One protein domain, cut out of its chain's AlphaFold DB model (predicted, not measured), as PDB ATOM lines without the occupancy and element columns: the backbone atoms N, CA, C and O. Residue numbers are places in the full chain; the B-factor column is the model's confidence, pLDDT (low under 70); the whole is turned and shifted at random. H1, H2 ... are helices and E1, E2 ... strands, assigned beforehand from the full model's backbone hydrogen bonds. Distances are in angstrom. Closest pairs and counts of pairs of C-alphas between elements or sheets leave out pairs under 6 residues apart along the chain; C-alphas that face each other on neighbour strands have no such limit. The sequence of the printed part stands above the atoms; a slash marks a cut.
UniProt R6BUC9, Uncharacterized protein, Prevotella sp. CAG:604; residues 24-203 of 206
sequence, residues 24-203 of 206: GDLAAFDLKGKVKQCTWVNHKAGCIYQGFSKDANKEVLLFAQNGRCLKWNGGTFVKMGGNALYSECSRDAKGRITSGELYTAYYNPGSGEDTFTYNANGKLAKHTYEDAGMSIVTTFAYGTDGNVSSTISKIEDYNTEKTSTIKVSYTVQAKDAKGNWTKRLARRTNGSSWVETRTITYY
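Overview. This is residues 24 to 203 of the 206 residues of an uncharacterized protein of Prevotella sp. CAG:604 (UniProt R6BUC9). Picture one large sheet of twelve strands curled like part of a barrel, nearly closed, with the short helix H1 inside the curl near the gap between its two ends. The short helix H2 follows E3, and the long link of residues 42 to 58 loops between E1 and E2. The printed part has 180 residues, with two named helices and twelve named strands in the order H1 E1 E2 E3 H2 E4 to E12; its class is mostly strand. The sheet runs E3 - E2 - E1 - E12 - E11 - E10 - E9 - E8 - E7 - E6 - E5 - E4, all antiparallel. The whole is compact and rounded, with a radius of gyration of the C-alphas of 15.6 A and spans of 45 by 39 by 35 A.

Arrangement. Start with E10, residues 162 to 175, which bends by 55 degrees at residue 172. Beside it you find E9, residues 148 to 157, antiparallel at 157 degrees, with N 153 and O 166 at 2.8 A, and E11, residues 181 to 188, antiparallel at 144 degrees, with N 171 and O 185 at 2.8 A. Beyond E11 comes E12, residues 193 to 202, with N 186 and O 194 at 2.8 A; its pairing is staggered, residues 193 to 197 with E11 and 197 to 202 with E1, residues 35 to 41, where N 39 and O 199 are 2.9 A apart. E2, residues 59 to 63, and the edge strand E3, residues 69 to 74, follow; E1, E2 and E3 form a meander, each strand the antiparallel neighbour of the one before. From E9 the other way lie E8, residues 134 to 142, E7, residues 124 to 131, E6, residues 113 to 118, E5, residues 97 to 101, and the edge strand E4, residues 89 to 91; E4 to E12 form a second meander. E3 and E5 are only just apart, their closest C-alphas 8.5 A from each other. The sheet curls round H1, residues 24 to 29: the closest C-alphas of H1 and E5 are those of Asp 25 and Ile 97, 5.5 A apart, those of H1 and E7 are Ala 28 and Leu 124, 5.5 A apart, and those of H1 and E3 are Asp 25 and Cys 69, 5.8 A apart. H2, residues 75 to 78, is on the sheet but over none of its strands. In H1, 0 of 2 O i to N i+4 pairs are within hydrogen-bond range, against 3 of 3 O i to N i+3 pairs; H2 is too short for an i+4 pair.

Along the chain. Find C-alpha 24 at (113.558, 236.990, 157.607), where H1 begins. E10, the longest strand, runs 37.9 A from C-alpha 162 at (109.238, 202.456, 162.391). E12 spans 29.6 A and ends at C-alpha 202, (127.178, 238.449, 149.816); E9 spans 25.8 A and E8 25.6 A.

Size, cuts and confidence. The C-alphas farthest apart, Glu 161 and Tyr 203, are 45.8 A from each other. The printed part has no cut; the links E1 to E2 and E5 to E6 are long. Mean pLDDT of the printed part is 83.0, and residues 45 to 56, 74 to 88 and 101 to 112 are under 70.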
ATOM      1  N   GLY A  24     114.383 237.865 156.778       82.19
ATOM      2  CA  GLY A  24     113.558 236.990 157.607       82.19
ATOM      3  C   GLY A  24     113.825 235.524 157.319       82.19
ATOM      4  O   GLY A  24     114.057 234.737 158.235       82.19
ATOM      5  N   ASP A  25     113.930 235.190 156.040       90.44
ATOM      6  CA  ASP A  25     114.163 233.819 155.606       90.44
ATOM      7  C   ASP A  25     115.570 233.318 155.973       90.44
ATOM      8  O   ASP A  25     115.742 232.121 156.179       90.44
ATOM      9  N   LEU A  26     116.572 234.193 156.158       92.44
ATOM     10  CA  LEU A  26     117.914 233.773 156.598       92.44
ATOM     11  C   LEU A  26     117.897 233.070 157.960       92.44
ATOM     12  O   LEU A  26     118.753 232.222 158.221       92.44
ATOM     13  N   ALA A  27     116.923 233.386 158.820       91.75
ATOM     14  CA  ALA A  27     116.780 232.740 160.119       91.75
ATOM     15  C   ALA A  27     116.472 231.240 159.999       91.75
ATOM     16  O   ALA A  27     116.923 230.474 160.849       91.75
ATOM     17  N   ALA A  28     115.770 230.812 158.939       91.19
ATOM     18  CA  ALA A  28     115.520 229.394 158.660       91.19
ATOM     19  C   ALA A  28     116.814 228.617 158.353       91.19
ATOM     20  O   ALA A  28     116.864 227.404 158.501       91.19
ATOM     21  N   PHE A  29     117.887 229.317 157.975       91.50
ATOM     22  CA  PHE A  29     119.140 228.701 157.535       91.50
ATOM     23  C   PHE A  29     120.325 228.999 158.466       91.50
ATOM     24  O   PHE A  29     121.461 228.628 158.161       91.50
ATOM     25  N   ASP A  30     120.083 229.656 159.607       91.81
ATOM     26  CA  ASP A  30     121.121 230.172 160.511       91.81
ATOM     27  C   ASP A  30     122.181 230.991 159.749       91.81
ATOM     28  O   ASP A  30     123.378 230.696 159.784       91.81
ATOM     29  N   LEU A  31     121.707 231.978 158.979       93.94
ATOM     30  CA  LEU A  31     122.521 232.888 158.174       93.94
ATOM     31  C   LEU A  31     122.364 234.344 158.640       93.94
ATOM     32  O   LEU A  31     121.323 234.753 159.153       93.94
ATOM     33  N   LYS A  32     123.423 235.134 158.451       91.56
ATOM     34  CA  LYS A  32     123.535 236.541 158.864       91.56
ATOM     35  C   LYS A  32     124.061 237.400 157.715       91.56
ATOM     36  O   LYS A  32     124.935 236.971 156.963       91.56
ATOM     37  N   GLY A  33     123.613 238.652 157.641       92.06
ATOM     38  CA  GLY A  33     124.116 239.633 156.678       92.06
ATOM     39  C   GLY A  33     123.408 239.569 155.322       92.06
ATOM     40  O   GLY A  33     122.452 238.831 155.133       92.06
ATOM     41  N   LYS A  34     123.856 240.377 154.353       92.94
ATOM     42  CA  LYS A  34     123.222 240.475 153.023       92.94
ATOM     43  C   LYS A  34     123.619 239.296 152.125       92.94
ATOM     44  O   LYS A  34     124.319 239.488 151.132       92.94
ATOM     45  N   VAL A  35     123.255 238.078 152.518       94.88
ATOM     46  CA  VAL A  35     123.590 236.856 151.776       94.88
ATOM     47  C   VAL A  35     122.942 236.905 150.393       94.88
ATOM     48  O   VAL A  35     121.779 237.269 150.262       94.88
ATOM     49  N   LYS A  36     123.715 236.552 149.367       93.94
ATOM     50  CA  LYS A  36     123.254 236.347 147.988       93.94
ATOM     51  C   LYS A  36     123.048 234.861 147.706       93.94
ATOM     52  O   LYS A  36     122.033 234.466 147.143       93.94
ATOM     53  N   GLN A  37     124.010 234.041 148.116       94.12
ATOM     54  CA  GLN A  37     123.966 232.595 147.939       94.12
ATOM     55  C   GLN A  37     124.706 231.895 149.075       94.12
ATOM     56  O   GLN A  37     125.774 232.350 149.488       94.12
ATOM     57  N   CYS A  38     124.172 230.760 149.519       94.31
ATOM     58  CA  CYS A  38     124.860 229.809 150.384       94.31
ATOM     59  C   CYS A  38     124.846 228.432 149.713       94.31
ATOM     60  O   CYS A  38     123.789 227.913 149.367       94.31
ATOM     61  N   THR A  39     126.026 227.851 149.529       92.00
ATOM     62  CA  THR A  39     126.186 226.442 149.172       92.00
ATOM     63  C   THR A  39     126.552 225.679 150.436       92.00
ATOM     64  O   THR A  39     127.590 225.977 151.024       92.00
ATOM     65  N   TRP A  40     125.745 224.703 150.833       91.06
ATOM     66  CA  TRP A  40     125.933 223.913 152.046       91.06
ATOM     67  C   TRP A  40     126.179 222.450 151.692       91.06
ATOM     68  O   TRP A  40     125.309 221.788 151.148       91.06
ATOM     69  N   VAL A  41     127.366 221.933 151.985       88.44
ATOM     70  CA  VAL A  41     127.740 220.537 151.724       88.44
ATOM     71  C   VAL A  41     127.517 219.678 152.965       88.44
ATOM     72  O   VAL A  41     127.790 220.123 154.085       88.44
ATOM     73  N   ASN A  42     127.071 218.436 152.753       86.38
ATOM     74  CA  ASN A  42     126.721 217.481 153.805       86.38
ATOM     75  C   ASN A  42     125.583 217.961 154.721       86.38
ATOM     76  O   ASN A  42     125.464 217.488 155.852       86.38
ATOM     77  N   HIS A  43     124.721 218.865 154.242       77.38
ATOM     78  CA  HIS A  43     123.488 219.175 154.961       77.38
ATOM     79  C   HIS A  43     122.596 217.928 154.978       77.38
ATOM     80  O   HIS A  43     122.515 217.211 153.981       77.38
ATOM     81  N   LYS A  44     121.986 217.623 156.128       73.12
ATOM     82  CA  LYS A  44     121.191 216.399 156.363       73.12
ATOM     83  C   LYS A  44     121.970 215.080 156.210       73.12
ATOM     84  O   LYS A  44     121.381 214.006 156.382       73.12
ATOM     85  N   ALA A  45     123.281 215.127 155.945       68.06
ATOM     86  CA  ALA A  45     124.135 213.950 156.028       68.06
ATOM     87  C   ALA A  45     124.093 213.454 157.470       68.06
ATOM     88  O   ALA A  45     124.150 214.245 158.407       68.06
ATOM     89  N   GLY A  46     123.889 212.157 157.670       60.31
ATOM     90  CA  GLY A  46     123.655 211.674 159.021       60.31
ATOM     91  C   GLY A  46     122.308 212.126 159.618       60.31
ATOM     92  O   GLY A  46     122.142 212.047 160.831       60.31
ATOM     93  N   CYS A  47     121.306 212.495 158.824       67.44
ATOM     94  CA  CYS A  47     119.891 212.418 159.214       67.44
ATOM     95  C   CYS A  47     119.175 211.416 158.308       67.44
ATOM     96  O   CYS A  47     118.696 210.398 158.792       67.44
ATOM     97  N   ILE A  48     119.219 211.659 156.999       66.25
ATOM     98  CA  ILE A  48     118.490 210.876 155.989       66.25
ATOM     99  C   ILE A  48     119.462 210.236 154.999       66.25
ATOM    100  O   ILE A  48     119.339 209.063 154.661       66.25
ATOM    101  N   TYR A  49     120.503 210.969 154.594       67.12
ATOM    102  CA  TYR A  49     121.467 210.465 153.624       67.12
ATOM    103  C   TYR A  49     122.535 209.594 154.295       67.12
ATOM    104  O   TYR A  49     123.270 210.039 155.189       67.12
ATOM    105  N   GLN A  50     122.616 208.339 153.845       53.59
ATOM    106  CA  GLN A  50     123.623 207.360 154.251       53.59
ATOM    107  C   GLN A  50     124.917 207.589 153.461       53.59
ATOM    108  O   GLN A  50     125.229 206.872 152.517       53.59
ATOM    109  N   GLY A  51     125.669 208.632 153.806       55.31
ATOM    110  CA  GLY A  51     126.976 208.860 153.195       55.31
ATOM    111  C   GLY A  51     127.514 210.264 153.411       55.31
ATOM    112  O   GLY A  51     126.762 211.238 153.464       55.31
ATOM    113  N   PHE A  52     128.838 210.355 153.509       63.94
ATOM    114  CA  PHE A  52     129.585 211.603 153.600       63.94
ATOM    115  C   PHE A  52     130.576 211.652 152.444       63.94
ATOM    116  O   PHE A  52     131.334 210.708 152.234       63.94
ATOM    117  N   SER A  53     130.604 212.753 151.704       62.31
ATOM    118  CA  SER A  53     131.708 213.028 150.786       62.31
ATOM    119  C   SER A  53     131.953 214.531 150.708       62.31
ATOM    120  O   SER A  53     131.176 215.327 151.234       62.31
ATOM    121  N   LYS A  54     133.063 214.936 150.085       57.38
ATOM    122  CA  LYS A  54     133.404 216.354 149.909       57.38
ATOM    123  C   LYS A  54     132.355 217.121 149.091       57.38
ATOM    124  O   LYS A  54     132.268 218.333 149.240       57.38
ATOM    125  N   ASP A  55     131.565 216.422 148.275       62.12
ATOM    126  CA  ASP A  55     130.643 217.031 147.310       62.12
ATOM    127  C   ASP A  55     129.216 216.435 147.355       62.12
ATOM    128  O   ASP A  55     128.352 216.831 146.569       62.12
ATOM    129  N   ALA A  56     128.937 215.491 148.265       65.44
ATOM    130  CA  ALA A  56     127.613 214.888 148.441       65.44
ATOM    131  C   ALA A  56     126.662 215.781 149.259       65.44
ATOM    132  O   ALA A  56     127.084 216.656 150.019       65.44
ATOM    133  N   ASN A  57     125.354 215.539 149.104       76.12
ATOM    134  CA  ASN A  57     124.283 216.169 149.890       76.12
ATOM    135  C   ASN A  57     124.393 217.708 149.927       76.12
ATOM    136  O   ASN A  57     124.294 218.345 150.976       76.12
ATOM    137  N   LYS A  58     124.699 218.300 148.768       79.69
ATOM    138  CA  LYS A  58     124.882 219.743 148.606       79.69
ATOM    139  C   LYS A  58     123.536 220.442 148.530       79.69
ATOM    140  O   LYS A  58     122.789 220.163 147.616       79.69
ATOM    141  N   GLU A  59     123.262 221.417 149.372       82.94
ATOM    142  CA  GLU A  59     122.138 222.331 149.198       82.94
ATOM    143  C   GLU A  59     122.606 223.687 148.671       82.94
ATOM    144  O   GLU A  59     123.680 224.178 149.023       82.94
ATOM    145  N   VAL A  60     121.809 224.297 147.796       85.62
ATOM    146  CA  VAL A  60     122.053 225.633 147.255       85.62
ATOM    147  C   VAL A  60     120.864 226.521 147.578       85.62
ATOM    148  O   VAL A  60     119.752 226.295 147.101       85.62
ATOM    149  N   LEU A  61     121.145 227.555 148.362       88.38
ATOM    150  CA  LEU A  61     120.209 228.583 148.786       88.38
ATOM    151  C   LEU A  61     120.521 229.879 148.037       88.38
ATOM    152  O   LEU A  61     121.669 230.332 148.074       88.38
ATOM    153  N   LEU A  62     119.527 230.493 147.396       88.81
ATOM    154  CA  LEU A  62     119.638 231.837 146.817       88.81
ATOM    155  C   LEU A  62     118.722 232.800 147.553       88.81
ATOM    156  O   LEU A  62     117.592 232.456 147.893       88.81
ATOM    157  N   PHE A  63     119.196 234.024 147.742       89.31
ATOM    158  CA  PHE A  63     118.458 235.064 148.439       89.31
ATOM    159  C   PHE A  63     118.444 236.349 147.626       89.31
ATOM    160  O   PHE A  63     119.436 236.713 146.996       89.31
ATOM    161  N   ALA A  64     117.322 237.060 147.674       88.44
ATOM    162  CA  ALA A  64     117.245 238.441 147.233       88.44
ATOM    163  C   ALA A  64     118.009 239.352 148.204       88.44
ATOM    164  O   ALA A  64     118.261 239.003 149.357       88.44
ATOM    165  N   GLN A  65     118.323 240.577 147.775       89.62
ATOM    166  CA  GLN A  65     119.067 241.543 148.594       89.62
ATOM    167  C   GLN A  65     118.371 241.897 149.923       89.62
ATOM    168  O   GLN A  65     119.034 242.291 150.882       89.62
ATOM    169  N   ASN A  66     117.046 241.747 149.994       86.25
ATOM    170  CA  ASN A  66     116.257 241.927 151.216       86.25
ATOM    171  C   ASN A  66     116.259 240.693 152.144       86.25
ATOM    172  O   ASN A  66     115.597 240.720 153.174       86.25
ATOM    173  N   GLY A  67     116.985 239.626 151.799       88.31
ATOM    174  CA  GLY A  67     117.076 238.395 152.581       88.31
ATOM    175  C   GLY A  67     115.947 237.393 152.343       88.31
ATOM    176  O   GLY A  67     115.910 236.386 153.041       88.31
ATOM    177  N   ARG A  68     115.043 237.631 151.380       87.81
ATOM    178  CA  ARG A  68     114.012 236.658 150.985       87.81
ATOM    179  C   ARG A  68     114.649 235.483 150.246       87.81
ATOM    180  O   ARG A  68     115.413 235.712 149.308       87.81
ATOM    181  N   CYS A  69     114.326 234.251 150.631       87.62
ATOM    182  CA  CYS A  69     114.783 233.060 149.920       87.62
ATOM    183  C   CYS A  69     114.068 232.967 148.566       87.62
ATOM    184  O   CYS A  69     112.841 233.033 148.495       87.62
ATOM    185  N   LEU A  70     114.856 232.877 147.498       81.25
ATOM    186  CA  LEU A  70     114.401 232.759 146.112       81.25
ATOM    187  C   LEU A  70     114.479 231.322 145.599       81.25
ATOM    188  O   LEU A  70     113.831 230.989 144.615       81.25
ATOM    189  N   LYS A  71     115.344 230.510 146.210       79.62
ATOM    190  CA  LYS A  71     115.628 229.143 145.789       79.62
ATOM    191  C   LYS A  71     116.221 228.366 146.948       79.62
ATOM    192  O   LYS A  71     117.132 228.875 147.603       79.62
ATOM    193  N   TRP A  72     115.782 227.127 147.118       81.69
ATOM    194  CA  TRP A  72     116.371 226.178 148.053       81.69
ATOM    195  C   TRP A  72     116.380 224.795 147.423       81.69
ATOM    196  O   TRP A  72     115.442 224.028 147.565       81.69
ATOM    197  N   ASN A  73     117.457 224.470 146.710       72.06
ATOM    198  CA  ASN A  73     117.587 223.174 146.049       72.06
ATOM    199  C   ASN A  73     118.521 222.253 146.830       72.06
ATOM    200  O   ASN A  73     119.675 222.614 147.058       72.06
ATOM    201  N   GLY A  74     118.086 221.023 147.106       63.69
ATOM    202  CA  GLY A  74     119.006 219.913 147.360       63.69
ATOM    203  C   GLY A  74     119.759 219.490 146.093       63.69
ATOM    204  O   GLY A  74     119.301 219.690 144.968       63.69
ATOM    205  N   GLY A  75     120.951 218.925 146.256       50.56
ATOM    206  CA  GLY A  75     121.922 218.700 145.177       50.56
ATOM    207  C   GLY A  75     121.482 217.622 144.198       50.56
ATOM    208  O   GLY A  75     121.832 217.673 143.021       50.56
ATOM    209  N   THR A  76     120.649 216.700 144.668       50.09
ATOM    210  CA  THR A  76     119.935 215.708 143.865       50.09
ATOM    211  C   THR A  76     118.921 216.375 142.930       50.09
ATOM    212  O   THR A  76     118.808 215.980 141.776       50.09
ATOM    213  N   PHE A  77     118.265 217.455 143.362       52.41
ATOM    214  CA  PHE A  77     117.207 218.137 142.603       52.41
ATOM    215  C   PHE A  77     117.742 219.057 141.501       52.41
ATOM    216  O   PHE A  77     117.106 219.204 140.461       52.41
ATOM    217  N   VAL A  78     118.950 219.615 141.670       47.09
ATOM    218  CA  VAL A  78     119.639 220.370 140.601       47.09
ATOM    219  C   VAL A  78     119.873 219.495 139.367       47.09
ATOM    220  O   VAL A  78     119.762 219.982 138.247       47.09
ATOM    221  N   LYS A  79     120.163 218.201 139.561       45.69
ATOM    222  CA  LYS A  79     120.369 217.246 138.461       45.69
ATOM    223  C   LYS A  79     119.074 216.869 137.732       45.69
ATOM    224  O   LYS A  79     119.152 216.384 136.613       45.69
ATOM    225  N   MET A  80     117.912 217.099 138.347       47.97
ATOM    226  CA  MET A  80     116.602 216.673 137.836       47.97
ATOM    227  C   MET A  80     115.785 217.821 137.215       47.97
ATOM    228  O   MET A  80     114.606 217.653 136.934       47.97
ATOM    229  N   GLY A  81     116.387 218.998 136.996       45.91
ATOM    230  CA  GLY A  81     115.748 220.113 136.279       45.91
ATOM    231  C   GLY A  81     114.714 220.924 137.076       45.91
ATOM    232  O   GLY A  81     114.094 221.822 136.512       45.91
ATOM    233  N   GLY A  82     114.545 220.661 138.378       45.91
ATOM    234  CA  GLY A  82     113.586 221.356 139.245       45.91
ATOM    235  C   GLY A  82     114.174 222.523 140.056       45.91
ATOM    236  O   GLY A  82     115.365 222.563 140.388       45.91
ATOM    237  N   ASN A  83     113.317 223.475 140.436       47.25
ATOM    238  CA  ASN A  83     113.598 224.458 141.488       47.25
ATOM    239  C   ASN A  83     112.685 224.161 142.683       47.25
ATOM    240  O   ASN A  83     111.470 224.189 142.531       47.25
ATOM    241  N   ALA A  84     113.270 223.895 143.848       48.06
ATOM    242  CA  ALA A  84     112.545 223.823 145.108       48.06
ATOM    243  C   ALA A  84     112.428 225.243 145.700       48.06
ATOM    244  O   ALA A  84     113.372 226.041 145.611       48.06
ATOM    245  N   LEU A  85     111.238 225.554 146.240       54.44
ATOM    246  CA  LEU A  85     110.636 226.895 146.402       54.44
ATOM    247  C   LEU A  85     110.161 227.520 145.075       54.44
ATOM    248  O   LEU A  85     110.646 228.574 144.654       54.44
ATOM    249  N   TYR A  86     109.186 226.890 144.413       48.59
ATOM    250  CA  TYR A  86     108.446 227.514 143.313       48.59
ATOM    251  C   TYR A  86     107.394 228.475 143.904       48.59
ATOM    252  O   TYR A  86     106.272 228.109 144.224       48.59
ATOM    253  N   SER A  87     107.816 229.722 144.118       47.69
ATOM    254  CA  SER A  87     107.011 230.937 144.358       47.69
ATOM    255  C   SER A  87     106.091 231.077 145.585       47.69
ATOM    256  O   SER A  87     105.922 232.224 146.008       47.69
ATOM    257  N   GLU A  88     105.569 230.031 146.229       63.47
ATOM    258  CA  GLU A  88     104.578 230.212 147.309       63.47
ATOM    259  C   GLU A  88     105.025 229.611 148.644       63.47
ATOM    260  O   GLU A  88     105.128 228.405 148.837       63.47
ATOM    261  N   CYS A  89     105.348 230.499 149.585       78.31
ATOM    262  CA  CYS A  89     105.643 230.133 150.965       78.31
ATOM    263  C   CYS A  89     104.960 231.127 151.884       78.31
ATOM    264  O   CYS A  89     105.124 232.347 151.710       78.31
ATOM    265  N   SER A  90     104.273 230.603 152.889       86.44
ATOM    266  CA  SER A  90     103.724 231.390 153.979       86.44
ATOM    267  C   SER A  90     104.853 232.047 154.760       86.44
ATOM    268  O   SER A  90     105.936 231.478 154.931       86.44
ATOM    269  N   ARG A  91     104.616 233.277 155.210       88.94
ATOM    270  CA  ARG A  91     105.562 234.033 156.029       88.94
ATOM    271  C   ARG A  91     104.849 234.690 157.189       88.94
ATOM    272  O   ARG A  91     103.706 235.117 157.057       88.94
ATOM    273  N   ASP A  92     105.554 234.820 158.304       90.75
ATOM    274  CA  ASP A  92     105.047 235.572 159.444       90.75
ATOM    275  C   ASP A  92     105.182 237.093 159.255       90.75
ATOM    276  O   ASP A  92     105.775 237.587 158.295       90.75
ATOM    277  N   ALA A  93     104.671 237.861 160.221       88.69
ATOM    278  CA  ALA A  93     104.745 239.325 160.222       88.69
ATOM    279  C   ALA A  93     106.185 239.883 160.251       88.69
ATOM    280  O   ALA A  93     106.399 241.061 159.968       88.69
ATOM    281  N   LYS A  94     107.184 239.054 160.586       88.12
ATOM    282  CA  LYS A  94     108.611 239.401 160.526       88.12
ATOM    283  C   LYS A  94     109.237 239.003 159.184       88.12
ATOM    284  O   LYS A  94     110.446 239.134 159.019       88.12
ATOM    285  N   GLY A  95     108.439 238.530 158.226       87.31
ATOM    286  CA  GLY A  95     108.874 238.147 156.890       87.31
ATOM    287  C   GLY A  95     109.692 236.859 156.848       87.31
ATOM    288  O   GLY A  95     110.467 236.698 155.910       87.31
ATOM    289  N   ARG A  96     109.568 235.984 157.854       91.00
ATOM    290  CA  ARG A  96     110.258 234.686 157.919       91.00
ATOM    291  C   ARG A  96     109.360 233.588 157.356       91.00
ATOM    292  O   ARG A  96     108.181 233.578 157.703       91.00
ATOM    293  N   ILE A  97     109.892 232.677 156.535       89.56
ATOM    294  CA  ILE A  97     109.152 231.495 156.048       89.56
ATOM    295  C   ILE A  97     108.578 230.705 157.228       89.56
ATOM    296  O   ILE A  97     109.305 230.347 158.144       89.56
ATOM    297  N   THR A  98     107.280 230.418 157.197       91.12
ATOM    298  CA  THR A  98     106.601 229.545 158.168       91.12
ATOM    299  C   THR A  98     106.172 228.232 157.545       91.12
ATOM    300  O   THR A  98     106.139 227.221 158.244       91.12
ATOM    301  N   SER A  99     105.883 228.232 156.246       88.00
ATOM    302  CA  SER A  99     105.699 227.004 155.488       88.00
ATOM    303  C   SER A  99     105.935 227.199 153.996       88.00
ATOM    304  O   SER A  99     105.924 228.336 153.520       88.00
ATOM    305  N   GLY A 100     106.166 226.119 153.258       77.31
ATOM    306  CA  GLY A 100     106.240 226.149 151.800       77.31
ATOM    307  C   GLY A 100     106.288 224.753 151.198       77.31
ATOM    308  O   GLY A 100     106.889 223.847 151.771       77.31
ATOM    309  N   GLU A 101     105.684 224.597 150.025       68.12
ATOM    310  CA  GLU A 101     105.777 223.368 149.241       68.12
ATOM    311  C   GLU A 101     107.110 223.359 148.487       68.12
ATOM    312  O   GLU A 101     107.382 224.211 147.632       68.12
ATOM    313  N   LEU A 102     107.991 222.412 148.807       57.62
ATOM    314  CA  LEU A 102     109.307 222.357 148.167       57.62
ATOM    315  C   LEU A 102     109.306 221.590 146.836       57.62
ATOM    316  O   LEU A 102     110.301 221.644 146.113       57.62
ATOM    317  N   TYR A 103     108.214 220.913 146.471       59.47
ATOM    318  CA  TYR A 103     108.290 219.778 145.544       59.47
ATOM    319  C   TYR A 103     107.050 219.601 144.644       59.47
ATOM    320  O   TYR A 103     106.495 218.510 144.537       59.47
ATOM    321  N   THR A 104     106.647 220.645 143.920       49.38
ATOM    322  CA  THR A 104     105.471 220.600 143.022       49.38
ATOM    323  C   THR A 104     105.583 219.601 141.857       49.38
ATOM    324  O   THR A 104     104.584 219.288 141.220       49.38
ATOM    325  N   ALA A 105     106.784 219.091 141.556       49.78
ATOM    326  CA  ALA A 105     107.017 218.141 140.462       49.78
ATOM    327  C   ALA A 105     106.928 216.657 140.872       49.78
ATOM    328  O   ALA A 105     106.935 215.797 139.995       49.78
ATOM    329  N   TYR A 106     106.893 216.349 142.174       50.66
ATOM    330  CA  TYR A 106     107.014 214.969 142.675       50.66
ATOM    331  C   TYR A 106     105.933 214.569 143.673       50.66
ATOM    332  O   TYR A 106     105.640 213.382 143.797       50.66
ATOM    333  N   TYR A 107     105.346 215.536 144.370       53.81
ATOM    334  CA  TYR A 107     104.300 215.294 145.348       53.81
ATOM    335  C   TYR A 107     102.985 215.904 144.864       53.81
ATOM    336  O   TYR A 107     102.975 216.894 144.128       53.81
ATOM    337  N   ASN A 108     101.867 215.286 145.250       53.81
ATOM    338  CA  ASN A 108     100.547 215.856 145.001       53.81
ATOM    339  C   ASN A 108     100.453 217.234 145.688       53.81
ATOM    340  O   ASN A 108     101.063 217.418 146.746       53.81
ATOM    341  N   PRO A 109      99.681 218.194 145.150       50.88
ATOM    342  CA  PRO A 109      99.403 219.449 145.850       50.88
ATOM    343  C   PRO A 109      98.965 219.187 147.303       50.88
ATOM    344  O   PRO A 109      98.117 218.322 147.534       50.88
ATOM    345  N   GLY A 110      99.564 219.882 148.277       52.19
ATOM    346  CA  GLY A 110      99.339 219.634 149.707       52.19
ATOM    347  C   GLY A 110     100.144 218.486 150.343       52.19
ATOM    348  O   GLY A 110      99.889 218.149 151.496       52.19
ATOM    349  N   SER A 111     101.111 217.886 149.636       54.69
ATOM    350  CA  SER A 111     102.091 216.941 150.208       54.69
ATOM    351  C   SER A 111     103.528 217.461 150.070       54.69
ATOM    352  O   SER A 111     103.822 218.259 149.179       54.69
ATOM    353  N   GLY A 112     104.430 217.061 150.977       63.28
ATOM    354  CA  GLY A 112     105.801 217.591 151.003       63.28
ATOM    355  C   GLY A 112     105.903 219.072 151.405       63.28
ATOM    356  O   GLY A 112     106.753 219.795 150.877       63.28
ATOM    357  N   GLU A 113     105.023 219.534 152.303       75.62
ATOM    358  CA  GLU A 113     105.107 220.872 152.899       75.62
ATOM    359  C   GLU A 113     106.172 220.899 154.003       75.62
ATOM    360  O   GLU A 113     106.111 220.163 154.993       75.62
ATOM    361  N   ASP A 114     107.126 221.813 153.867       85.94
ATOM    362  CA  ASP A 114     108.059 222.122 154.934       85.94
ATOM    363  C   ASP A 114     107.431 223.159 155.868       85.94
ATOM    364  O   ASP A 114     106.936 224.185 155.403       85.94
ATOM    365  N   THR A 115     107.512 222.959 157.185       91.31
ATOM    366  CA  THR A 115     107.054 223.943 158.182       91.31
ATOM    367  C   THR A 115     108.169 224.379 159.119       91.31
ATOM    368  O   THR A 115     109.017 223.585 159.531       91.31
ATOM    369  N   PHE A 116     108.147 225.655 159.501       93.69
ATOM    370  CA  PHE A 116     109.192 226.309 160.282       93.69
ATOM    371  C   PHE A 116     108.572 227.041 161.462       93.69
ATOM    372  O   PHE A 116     107.665 227.858 161.307       93.69
ATOM    373  N   THR A 117     109.103 226.797 162.655       96.62
ATOM    374  CA  THR A 117     108.767 227.599 163.833       96.62
ATOM    375  C   THR A 117     110.015 228.208 164.431       96.62
ATOM    376  O   THR A 117     111.109 227.656 164.336       96.62
ATOM    377  N   TYR A 118     109.854 229.362 165.069       95.69
ATOM    378  CA  TYR A 118     110.961 230.142 165.603       95.69
ATOM    379  C   TYR A 118     110.805 230.360 167.103       95.69
ATOM    380  O   TYR A 118     109.694 230.531 167.600       95.69
ATOM    381  N   ASN A 119     111.924 230.405 167.822       94.50
ATOM    382  CA  ASN A 119     111.940 230.748 169.240       94.50
ATOM    383  C   ASN A 119     111.781 232.265 169.460       94.50
ATOM    384  O   ASN A 119     111.786 233.064 168.516       94.50
ATOM    385  N   ALA A 120     111.673 232.669 170.730       91.56
ATOM    386  CA  ALA A 120     111.512 234.070 171.132       91.56
ATOM    387  C   ALA A 120     112.651 234.984 170.634       91.56
ATOM    388  O   ALA A 120     112.408 236.137 170.287       91.56
ATOM    389  N   ASN A 121     113.867 234.442 170.498       90.44
ATOM    390  CA  ASN A 121     115.044 235.150 169.978       90.44
ATOM    391  C   ASN A 121     115.067 235.242 168.444       90.44
ATOM    392  O   ASN A 121     116.028 235.729 167.852       90.44
ATOM    393  N   GLY A 122     114.027 234.746 167.777       90.88
ATOM    394  CA  GLY A 122     113.881 234.808 166.333       90.88
ATOM    395  C   GLY A 122     114.638 233.731 165.555       90.88
ATOM    396  O   GLY A 122     114.647 233.783 164.328       90.88
ATOM    397  N   LYS A 123     115.246 232.762 166.243       92.81
ATOM    398  CA  LYS A 123     116.014 231.652 165.664       92.81
ATOM    399  C   LYS A 123     115.117 230.450 165.373       92.81
ATOM    400  O   LYS A 123     114.115 230.270 166.062       92.81
ATOM    401  N   LEU A 124     115.457 229.644 164.368       95.44
ATOM    402  CA  LEU A 124     114.688 228.449 164.012       95.44
ATOM    403  C   LEU A 124     114.641 227.473 165.198       95.44
ATOM    404  O   LEU A 124     115.666 227.041 165.699       95.44
ATOM    405  N   ALA A 125     113.450 227.141 165.672       96.56
ATOM    406  CA  ALA A 125     113.244 226.212 166.778       96.56
ATOM    407  C   ALA A 125     112.912 224.805 166.280       96.56
ATOM    408  O   ALA A 125     113.372 223.822 166.865       96.56
ATOM    409  N   LYS A 126     112.120 224.714 165.204       97.00
ATOM    410  CA  LYS A 126     111.653 223.454 164.627       97.00
ATOM    411  C   LYS A 126     111.523 223.567 163.113       97.00
ATOM    412  O   LYS A 126     111.067 224.593 162.616       97.00
ATOM    413  N   HIS A 127     111.876 222.490 162.425       93.75
ATOM    414  CA  HIS A 127     111.648 222.274 161.004       93.75
ATOM    415  C   HIS A 127     110.988 220.909 160.825       93.75
ATOM    416  O   HIS A 127     111.495 219.919 161.353       93.75
ATOM    417  N   THR A 128     109.854 220.870 160.135       91.88
ATOM    418  CA  THR A 128     109.172 219.628 159.749       91.88
ATOM    419  C   THR A 128     109.202 219.515 158.241       91.88
ATOM    420  O   THR A 128     108.994 220.531 157.583       91.88
ATOM    421  N   TYR A 129     109.464 218.328 157.714       86.62
ATOM    422  CA  TYR A 129     109.466 218.064 156.278       86.62
ATOM    423  C   TYR A 129     109.291 216.572 156.014       86.62
ATOM    424  O   TYR A 129     109.518 215.748 156.903       86.62
ATOM    425  N   GLU A 130     108.934 216.240 154.779       81.50
ATOM    426  CA  GLU A 130     108.887 214.864 154.295       81.50
ATOM    427  C   GLU A 130     110.002 214.623 153.278       81.50
ATOM    428  O   GLU A 130     110.281 215.464 152.422       81.50
ATOM    429  N   ASP A 131     110.666 213.474 153.369       77.38
ATOM    430  CA  ASP A 131     111.673 213.054 152.392       77.38
ATOM    431  C   ASP A 131     111.675 211.526 152.289       77.38
ATOM    432  O   ASP A 131     111.671 210.831 153.303       77.38
ATOM    433  N   ALA A 132     111.668 211.001 151.062       76.12
ATOM    434  CA  ALA A 132     111.709 209.567 150.764       76.12
ATOM    435  C   ALA A 132     110.702 208.702 151.564       76.12
ATOM    436  O   ALA A 132     111.043 207.614 152.024       76.12
ATOM    437  N   GLY A 133     109.462 209.182 151.736       79.38
ATOM    438  CA  GLY A 133     108.408 208.466 152.473       79.38
ATOM    439  C   GLY A 133     108.564 208.495 153.997       79.38
ATOM    440  O   GLY A 133     107.918 207.715 154.693       79.38
ATOM    441  N   MET A 134     109.420 209.375 154.517       85.50
ATOM    442  CA  MET A 134     109.587 209.605 155.947       85.50
ATOM    443  C   MET A 134     109.067 210.985 156.340       85.50
ATOM    444  O   MET A 134     109.342 211.962 155.645       85.50
ATOM    445  N   SER A 135     108.408 211.071 157.496       89.50
ATOM    446  CA  SER A 135     108.155 212.322 158.215       89.50
ATOM    447  C   SER A 135     109.336 212.644 159.114       89.50
ATOM    448  O   SER A 135     109.767 211.798 159.904       89.50
ATOM    449  N   ILE A 136     109.864 213.863 159.034       90.81
ATOM    450  CA  ILE A 136     110.998 214.293 159.845       90.81
ATOM    451  C   ILE A 136     110.646 215.563 160.598       90.81
ATOM    452  O   ILE A 136     110.336 216.594 160.009       90.81
ATOM    453  N   VAL A 137     110.783 215.510 161.922       94.69
ATOM    454  CA  VAL A 137     110.681 216.673 162.805       94.69
ATOM    455  C   VAL A 137     112.039 216.925 163.442       94.69
ATOM    456  O   VAL A 137     112.471 216.175 164.320       94.69
ATOM    457  N   THR A 138     112.700 218.007 163.040       95.19
ATOM    458  CA  THR A 138     113.988 218.436 163.594       95.19
ATOM    459  C   THR A 138     113.810 219.630 164.523       95.19
ATOM    460  O   THR A 138     113.248 220.651 164.134       95.19
ATOM    461  N   THR A 139     114.328 219.537 165.748       97.38
ATOM    462  CA  THR A 139     114.450 220.668 166.680       97.38
ATOM    463  C   THR A 139     115.897 221.115 166.822       97.38
ATOM    464  O   THR A 139     116.825 220.320 166.660       97.38
ATOM    465  N   PHE A 140     116.089 222.399 167.124       96.75
ATOM    466  CA  PHE A 140     117.397 223.049 167.123       96.75
ATOM    467  C   PHE A 140     117.702 223.672 168.486       96.75
ATOM    468  O   PHE A 140     116.885 224.402 169.049       96.75
ATOM    469  N   ALA A 141     118.911 223.426 168.983       96.62
ATOM    470  CA  ALA A 141     119.478 224.129 170.125       96.62
ATOM    471  C   ALA A 141     120.651 225.007 169.675       96.62
ATOM    472  O   ALA A 141     121.313 224.732 168.671       96.62
ATOM    473  N   TYR A 142     120.907 226.068 170.436       95.38
ATOM    474  CA  TYR A 142     121.902 227.082 170.103       95.38
ATOM    475  C   TYR A 142     122.961 227.187 171.196       95.38
ATOM    476  O   TYR A 142     122.657 227.065 172.382       95.38
ATOM    477  N   GLY A 143     124.210 227.403 170.785       92.00
ATOM    478  CA  GLY A 143     125.310 227.725 171.687       92.00
ATOM    479  C   GLY A 143     125.286 229.193 172.111       92.00
ATOM    480  O   GLY A 143     124.535 230.010 171.573       92.00
ATOM    481  N   THR A 144     126.163 229.552 173.047       89.75
ATOM    482  CA  THR A 144     126.350 230.943 173.504       89.75
ATOM    483  C   THR A 144     126.825 231.878 172.391       89.75
ATOM    484  O   THR A 144     126.576 233.078 172.438       89.75
ATOM    485  N   ASP A 145     127.454 231.336 171.348       84.81
ATOM    486  CA  ASP A 145     127.885 232.072 170.158       84.81
ATOM    487  C   ASP A 145     126.754 232.309 169.131       84.81
ATOM    488  O   ASP A 145     126.984 232.856 168.043       84.81
ATOM    489  N   GLY A 146     125.534 231.882 169.471       88.75
ATOM    490  CA  GLY A 146     124.320 232.064 168.689       88.75
ATOM    491  C   GLY A 146     124.207 231.169 167.454       88.75
ATOM    492  O   GLY A 146     123.284 231.391 166.665       88.75
ATOM    493  N   ASN A 147     125.112 230.203 167.256       91.06
ATOM    494  CA  ASN A 147     125.017 229.202 166.187       91.06
ATOM    495  C   ASN A 147     124.343 227.927 166.699       91.06
ATOM    496  O   ASN A 147     124.334 227.658 167.903       91.06
ATOM    497  N   VAL A 148     123.788 227.129 165.786       94.06
ATOM    498  CA  VAL A 148     123.213 225.820 166.137       94.06
ATOM    499  C   VAL A 148     124.291 224.920 166.754       94.06
ATOM    500  O   VAL A 148     125.280 224.594 166.093       94.06
ATOM    501  N   SER A 149     124.083 224.503 168.004       95.12
ATOM    502  CA  SER A 149     124.985 223.629 168.764       95.12
ATOM    503  C   SER A 149     124.565 222.164 168.715       95.12
ATOM    504  O   SER A 149     125.418 221.280 168.770       95.12
ATOM    505  N   SER A 150     123.271 221.881 168.570       95.38
ATOM    506  CA  SER A 150     122.774 220.521 168.382       95.38
ATOM    507  C   SER A 150     121.410 220.486 167.703       95.38
ATOM    508  O   SER A 150     120.677 221.479 167.674       95.38
ATOM    509  N   THR A 151     121.080 219.320 167.156       95.56
ATOM    510  CA  THR A 151     119.751 218.997 166.643       95.56
ATOM    511  C   THR A 151     119.266 217.654 167.163       95.56
ATOM    512  O   THR A 151     120.053 216.756 167.484       95.56
ATOM    513  N   ILE A 152     117.943 217.521 167.226       95.31
ATOM    514  CA  ILE A 152     117.256 216.252 167.455       95.31
ATOM    515  C   ILE A 152     116.242 216.079 166.331       95.31
ATOM    516  O   ILE A 152     115.328 216.889 166.212       95.31
ATOM    517  N   SER A 153     116.394 215.025 165.535       94.56
ATOM    518  CA  SER A 153     115.441 214.643 164.493       94.56
ATOM    519  C   SER A 153     114.669 213.410 164.935       94.56
ATOM    520  O   SER A 153     115.274 212.366 165.184       94.56
ATOM    521  N   LYS A 154     113.347 213.529 165.029       95.12
ATOM    522  CA  LYS A 154     112.434 212.387 165.114       95.12
ATOM    523  C   LYS A 154     112.000 212.028 163.702       95.12
ATOM    524  O   LYS A 154     111.643 212.928 162.948       95.12
ATOM    525  N   ILE A 155     112.088 210.749 163.364       92.44
ATOM    526  CA  ILE A 155     111.800 210.233 162.029       92.44
ATOM    527  C   ILE A 155     110.749 209.144 162.165       92.44
ATOM    528  O   ILE A 155     110.923 208.238 162.982       92.44
ATOM    529  N   GLU A 156     109.701 209.238 161.363       93.56
ATOM    530  CA  GLU A 156     108.679 208.214 161.180       93.56
ATOM    531  C   GLU A 156     108.723 207.760 159.722       93.56
ATOM    532  O   GLU A 156     108.610 208.583 158.819       93.56
ATOM    533  N   ASP A 157     108.963 206.472 159.492       90.56
ATOM    534  CA  ASP A 157     108.973 205.877 158.157       90.56
ATOM    535  C   ASP A 157     107.608 205.260 157.870       90.56
ATOM    536  O   ASP A 157     107.244 204.249 158.471       90.56
ATOM    537  N   TYR A 158     106.865 205.853 156.937       87.69
ATOM    538  CA  TYR A 158     105.518 205.404 156.599       87.69
ATOM    539  C   TYR A 158     105.500 204.019 155.938       87.69
ATOM    540  O   TYR A 158     104.487 203.331 155.988       87.69
ATOM    541  N   ASN A 159     106.611 203.584 155.333       87.25
ATOM    542  CA  ASN A 159     106.676 202.288 154.653       87.25
ATOM    543  C   ASN A 159     106.902 201.130 155.627       87.25
ATOM    544  O   ASN A 159     106.557 199.988 155.325       87.25
ATOM    545  N   THR A 160     107.548 201.403 156.763       91.44
ATOM    546  CA  THR A 160     107.914 200.372 157.746       91.44
ATOM    547  C   THR A 160     107.249 200.558 159.102       91.44
ATOM    548  O   THR A 160     107.441 199.712 159.976       91.44
ATOM    549  N   GLU A 161     106.512 201.656 159.290       90.94
ATOM    550  CA  GLU A 161     105.883 202.085 160.548       90.94
ATOM    551  C   GLU A 161     106.883 202.207 161.713       90.94
ATOM    552  O   GLU A 161     106.532 202.183 162.896       90.94
ATOM    553  N   LYS A 162     108.177 202.332 161.395       93.31
ATOM    554  CA  LYS A 162     109.238 202.456 162.391       93.31
ATOM    555  C   LYS A 162     109.482 203.911 162.725       93.31
ATOM    556  O   LYS A 162     109.563 204.776 161.854       93.31
ATOM    557  N   THR A 163     109.730 204.150 164.007       94.38
ATOM    558  CA  THR A 163     110.200 205.441 164.494       94.38
ATOM    559  C   THR A 163     111.663 205.364 164.901       94.38
ATOM    560  O   THR A 163     112.151 204.354 165.415       94.38
ATOM    561  N   SER A 164     112.398 206.446 164.668       92.38
ATOM    562  CA  SER A 164     113.774 206.581 165.133       92.38
ATOM    563  C   SER A 164     114.071 208.006 165.584       92.38
ATOM    564  O   SER A 164     113.355 208.960 165.274       92.38
ATOM    565  N   THR A 165     115.122 208.158 166.388       93.69
ATOM    566  CA  THR A 165     115.599 209.467 166.837       93.69
ATOM    567  C   THR A 165     117.085 209.590 166.570       93.69
ATOM    568  O   THR A 165     117.882 208.757 167.001       93.69
ATOM    569  N   ILE A 166     117.462 210.677 165.910       91.38
ATOM    570  CA  ILE A 166     118.847 211.019 165.616       91.38
ATOM    571  C   ILE A 166     119.195 212.284 166.382       91.38
ATOM    572  O   ILE A 166     118.490 213.287 166.305       91.38
ATOM    573  N   LYS A 167     120.303 212.242 167.119       93.56
ATOM    574  CA  LYS A 167     120.844 213.392 167.842       93.56
ATOM    575  C   LYS A 167     122.206 213.735 167.271       93.56
ATOM    576  O   LYS A 167     123.048 212.844 167.138       93.56
ATOM    577  N   VAL A 168     122.420 215.008 166.959       93.69
ATOM    578  CA  VAL A 168     123.679 215.506 166.398       93.69
ATOM    579  C   VAL A 168     124.153 216.701 167.211       93.69
ATOM    580  O   VAL A 168     123.390 217.630 167.451       93.69
ATOM    581  N   SER A 169     125.414 216.686 167.627       95.12
ATOM    582  CA  SER A 169     126.105 217.852 168.190       95.12
ATOM    583  C   SER A 169     127.034 218.468 167.153       95.12
ATOM    584  O   SER A 169     127.633 217.741 166.356       95.12
ATOM    585  N   TYR A 170     127.190 219.788 167.197       95.31
ATOM    586  CA  TYR A 170     128.003 220.550 166.263       95.31
ATOM    587  C   TYR A 170     129.099 221.332 166.984       95.31
ATOM    588  O   TYR A 170     128.862 222.001 167.987       95.31
ATOM    589  N   THR A 171     130.302 221.306 166.420       95.88
ATOM    590  CA  THR A 171     131.431 222.136 166.847       95.88
ATOM    591  C   THR A 171     131.868 223.003 165.678       95.88
ATOM    592  O   THR A 171     132.373 222.493 164.676       95.88
ATOM    593  N   VAL A 172     131.665 224.317 165.783       96.69
ATOM    594  CA  VAL A 172     132.100 225.268 164.752       96.69
ATOM    595  C   VAL A 172     133.627 225.316 164.714       96.69
ATOM    596  O   VAL A 172     134.270 225.514 165.739       96.69
ATOM    597  N   GLN A 173     134.199 225.138 163.524       97.19
ATOM    598  CA  GLN A 173     135.646 225.111 163.290       97.19
ATOM    599  C   GLN A 173     136.143 226.349 162.538       97.19
ATOM    600  O   GLN A 173     137.307 226.712 162.662       97.19
ATOM    601  N   ALA A 174     135.281 226.989 161.747       97.62
ATOM    602  CA  ALA A 174     135.606 228.221 161.039       97.62
ATOM    603  C   ALA A 174     134.363 229.095 160.861       97.62
ATOM    604  O   ALA A 174     133.244 228.586 160.722       97.62
ATOM    605  N   LYS A 175     134.579 230.412 160.843       97.31
ATOM    606  CA  LYS A 175     133.572 231.438 160.559       97.31
ATOM    607  C   LYS A 175     134.117 232.418 159.528       97.31
ATOM    608  O   LYS A 175     135.328 232.593 159.426       97.31
ATOM    609  N   ASP A 176     133.228 233.057 158.783       96.88
ATOM    610  CA  ASP A 176     133.583 234.210 157.963       96.88
ATOM    611  C   ASP A 176     133.478 235.531 158.745       96.88
ATOM    612  O   ASP A 176     133.053 235.575 159.902       96.88
ATOM    613  N   ALA A 177     133.840 236.635 158.088       94.56
ATOM    614  CA  ALA A 177     133.808 237.977 158.670       94.56
ATOM    615  C   ALA A 177     132.393 238.485 159.021       94.56
ATOM    616  O   ALA A 177     132.260 239.516 159.677       94.56
ATOM    617  N   LYS A 178     131.323 237.804 158.583       93.25
ATOM    618  CA  LYS A 178     129.935 238.113 158.974       93.25
ATOM    619  C   LYS A 178     129.472 237.266 160.163       93.25
ATOM    620  O   LYS A 178     128.332 237.402 160.606       93.25
ATOM    621  N   GLY A 179     130.347 236.414 160.702       92.50
ATOM    622  CA  GLY A 179     130.055 235.543 161.834       92.50
ATOM    623  C   GLY A 179     129.164 234.355 161.472       92.50
ATOM    624  O   GLY A 179     128.569 233.758 162.377       92.50
ATOM    625  N   ASN A 180     129.052 234.027 160.180       95.31
ATOM    626  CA  ASN A 180     128.458 232.776 159.725       95.31
ATOM    627  C   ASN A 180     129.511 231.679 159.800       95.31
ATOM    628  O   ASN A 180     130.660 231.890 159.412       95.31
ATOM    629  N   TRP A 181     129.141 230.501 160.292       96.50
ATOM    630  CA  TRP A 181     130.046 229.362 160.240       96.50
ATOM    631  C   TRP A 181     130.239 228.907 158.786       96.50
ATOM    632  O   TRP A 181     129.294 228.862 157.998       96.50
ATOM    633  N   THR A 182     131.476 228.562 158.439       97.12
ATOM    634  CA  THR A 182     131.868 228.063 157.108       97.12
ATOM    635  C   THR A 182     132.372 226.626 157.159       97.12
ATOM    636  O   THR A 182     132.386 225.936 156.140       97.12
ATOM    637  N   LYS A 183     132.734 226.145 158.353       96.19
ATOM    638  CA  LYS A 183     133.089 224.753 158.624       96.19
ATOM    639  C   LYS A 183     132.660 224.369 160.033       96.19
ATOM    640  O   LYS A 183     132.942 225.106 160.982       96.19
ATOM    641  N   ARG A 184     132.023 223.209 160.189       95.31
ATOM    642  CA  ARG A 184     131.722 222.619 161.500       95.31
ATOM    643  C   ARG A 184     131.854 221.101 161.469       95.31
ATOM    644  O   ARG A 184     131.604 220.474 160.443       95.31
ATOM    645  N   LEU A 185     132.238 220.527 162.603       94.06
ATOM    646  CA  LEU A 185     132.216 219.086 162.833       94.06
ATOM    647  C   LEU A 185     130.863 218.705 163.425       94.06
ATOM    648  O   LEU A 185     130.458 219.275 164.435       94.06
ATOM    649  N   ALA A 186     130.196 217.739 162.816       93.06
ATOM    650  CA  ALA A 186     128.974 217.132 163.306       93.06
ATOM    651  C   ALA A 186     129.286 215.748 163.890       93.06
ATOM    652  O   ALA A 186     130.076 214.990 163.325       93.06
ATOM    653  N   ARG A 187     128.683 215.420 165.033       92.00
ATOM    654  CA  ARG A 187     128.838 214.124 165.708       92.00
ATOM    655  C   ARG A 187     127.484 213.593 166.138       92.00
ATOM    656  O   ARG A 187     126.767 214.278 166.869       92.00
ATOM    657  N   ARG A 188     127.156 212.374 165.717       90.38
ATOM    658  CA  ARG A 188     126.007 211.625 166.224       90.38
ATOM    659  C   ARG A 188     126.333 210.990 167.571       90.38
ATOM    660  O   ARG A 188     127.478 210.644 167.853       90.38
ATOM    661  N   THR A 189     125.297 210.733 168.361       88.06
ATOM    662  CA  THR A 189     125.419 209.989 169.627       88.06
ATOM    663  C   THR A 189     125.877 208.540 169.449       88.06
ATOM    664  O   THR A 189     126.389 207.957 170.392       88.06
ATOM    665  N   ASN A 190     125.734 207.964 168.251       84.81
ATOM    666  CA  ASN A 190     126.234 206.625 167.924       84.81
ATOM    667  C   ASN A 190     127.736 206.594 167.549       84.81
ATOM    668  O   ASN A 190     128.224 205.563 167.103       84.81
ATOM    669  N   GLY A 191     128.449 207.722 167.656       86.19
ATOM    670  CA  GLY A 191     129.880 207.836 167.356       86.19
ATOM    671  C   GLY A 191     130.223 208.237 165.916       86.19
ATOM    672  O   GLY A 191     131.343 208.682 165.668       86.19
ATOM    673  N   SER A 192     129.286 208.162 164.962       87.69
ATOM    674  CA  SER A 192     129.537 208.635 163.592       87.69
ATOM    675  C   SER A 192     129.775 210.150 163.563       87.69
ATOM    676  O   SER A 192     129.113 210.908 164.277       87.69
ATOM    677  N   SER A 193     130.686 210.616 162.708       90.00
ATOM    678  CA  SER A 193     130.993 212.043 162.574       90.00
ATOM    679  C   SER A 193     131.319 212.440 161.140       90.00
ATOM    680  O   SER A 193     131.748 211.610 160.341       90.00
ATOM    681  N   TRP A 194     131.086 213.711 160.816       90.38
ATOM    682  CA  TRP A 194     131.350 214.277 159.496       90.38
ATOM    683  C   TRP A 194     131.583 215.777 159.572       90.38
ATOM    684  O   TRP A 194     131.249 216.435 160.557       90.38
ATOM    685  N   VAL A 195     132.147 216.330 158.505       91.75
ATOM    686  CA  VAL A 195     132.342 217.771 158.367       91.75
ATOM    687  C   VAL A 195     131.286 218.336 157.429       91.75
ATOM    688  O   VAL A 195     131.098 217.849 156.313       91.75
ATOM    689  N   GLU A 196     130.643 219.405 157.881       92.69
ATOM    690  CA  GLU A 196     129.809 220.259 157.047       92.69
ATOM    691  C   GLU A 196     130.571 221.529 156.687       92.69
ATOM    692  O   GLU A 196     131.284 222.107 157.519       92.69
ATOM    693  N   THR A 197     130.388 221.988 155.454       93.44
ATOM    694  CA  THR A 197     130.980 223.234 154.968       93.44
ATOM    695  C   THR A 197     129.937 224.114 154.302       93.44
ATOM    696  O   THR A 197     128.966 223.636 153.710       93.44
ATOM    697  N   ARG A 198     130.151 225.426 154.406       95.00
ATOM    698  CA  ARG A 198     129.364 226.445 153.719       95.00
ATOM    699  C   ARG A 198     130.272 227.367 152.922       95.00
ATOM    700  O   ARG A 198     131.242 227.906 153.452       95.00
ATOM    701  N   THR A 199     129.904 227.598 151.668       95.38
ATOM    702  CA  THR A 199     130.442 228.686 150.846       95.38
ATOM    703  C   THR A 199     129.365 229.749 150.709       95.38
ATOM    704  O   THR A 199     128.301 229.479 150.150       95.38
ATOM    705  N   ILE A 200     129.633 230.949 151.225       97.69
ATOM    706  CA  ILE A 200     128.648 232.030 151.316       97.69
ATOM    707  C   ILE A 200     129.145 233.225 150.509       97.69
ATOM    708  O   ILE A 200     130.281 233.667 150.667       97.69
ATOM    709  N   THR A 201     128.282 233.754 149.648       97.50
ATOM    710  CA  THR A 201     128.525 235.007 148.927       97.50
ATOM    711  C   THR A 201     127.520 236.057 149.368       97.50
ATOM    712  O   THR A 201     126.388 235.744 149.746       97.50
ATOM    713  N   TYR A 202     127.937 237.317 149.306       97.00
ATOM    714  CA  TYR A 202     127.178 238.449 149.816       97.00
ATOM    715  C   TYR A 202     126.942 239.474 148.717       97.00
ATOM    716  O   TYR A 202     127.752 239.629 147.804       97.00
ATOM    717  N   TYR A 203     125.845 240.212 148.831       94.06
ATOM    718  CA  TYR A 203     125.703 241.468 148.112       94.06
ATOM    719  C   TYR A 203     126.703 242.502 148.654       94.06
ATOM    720  O   TYR A 203     127.004 242.484 149.855       94.06
TER     721      TYR A 203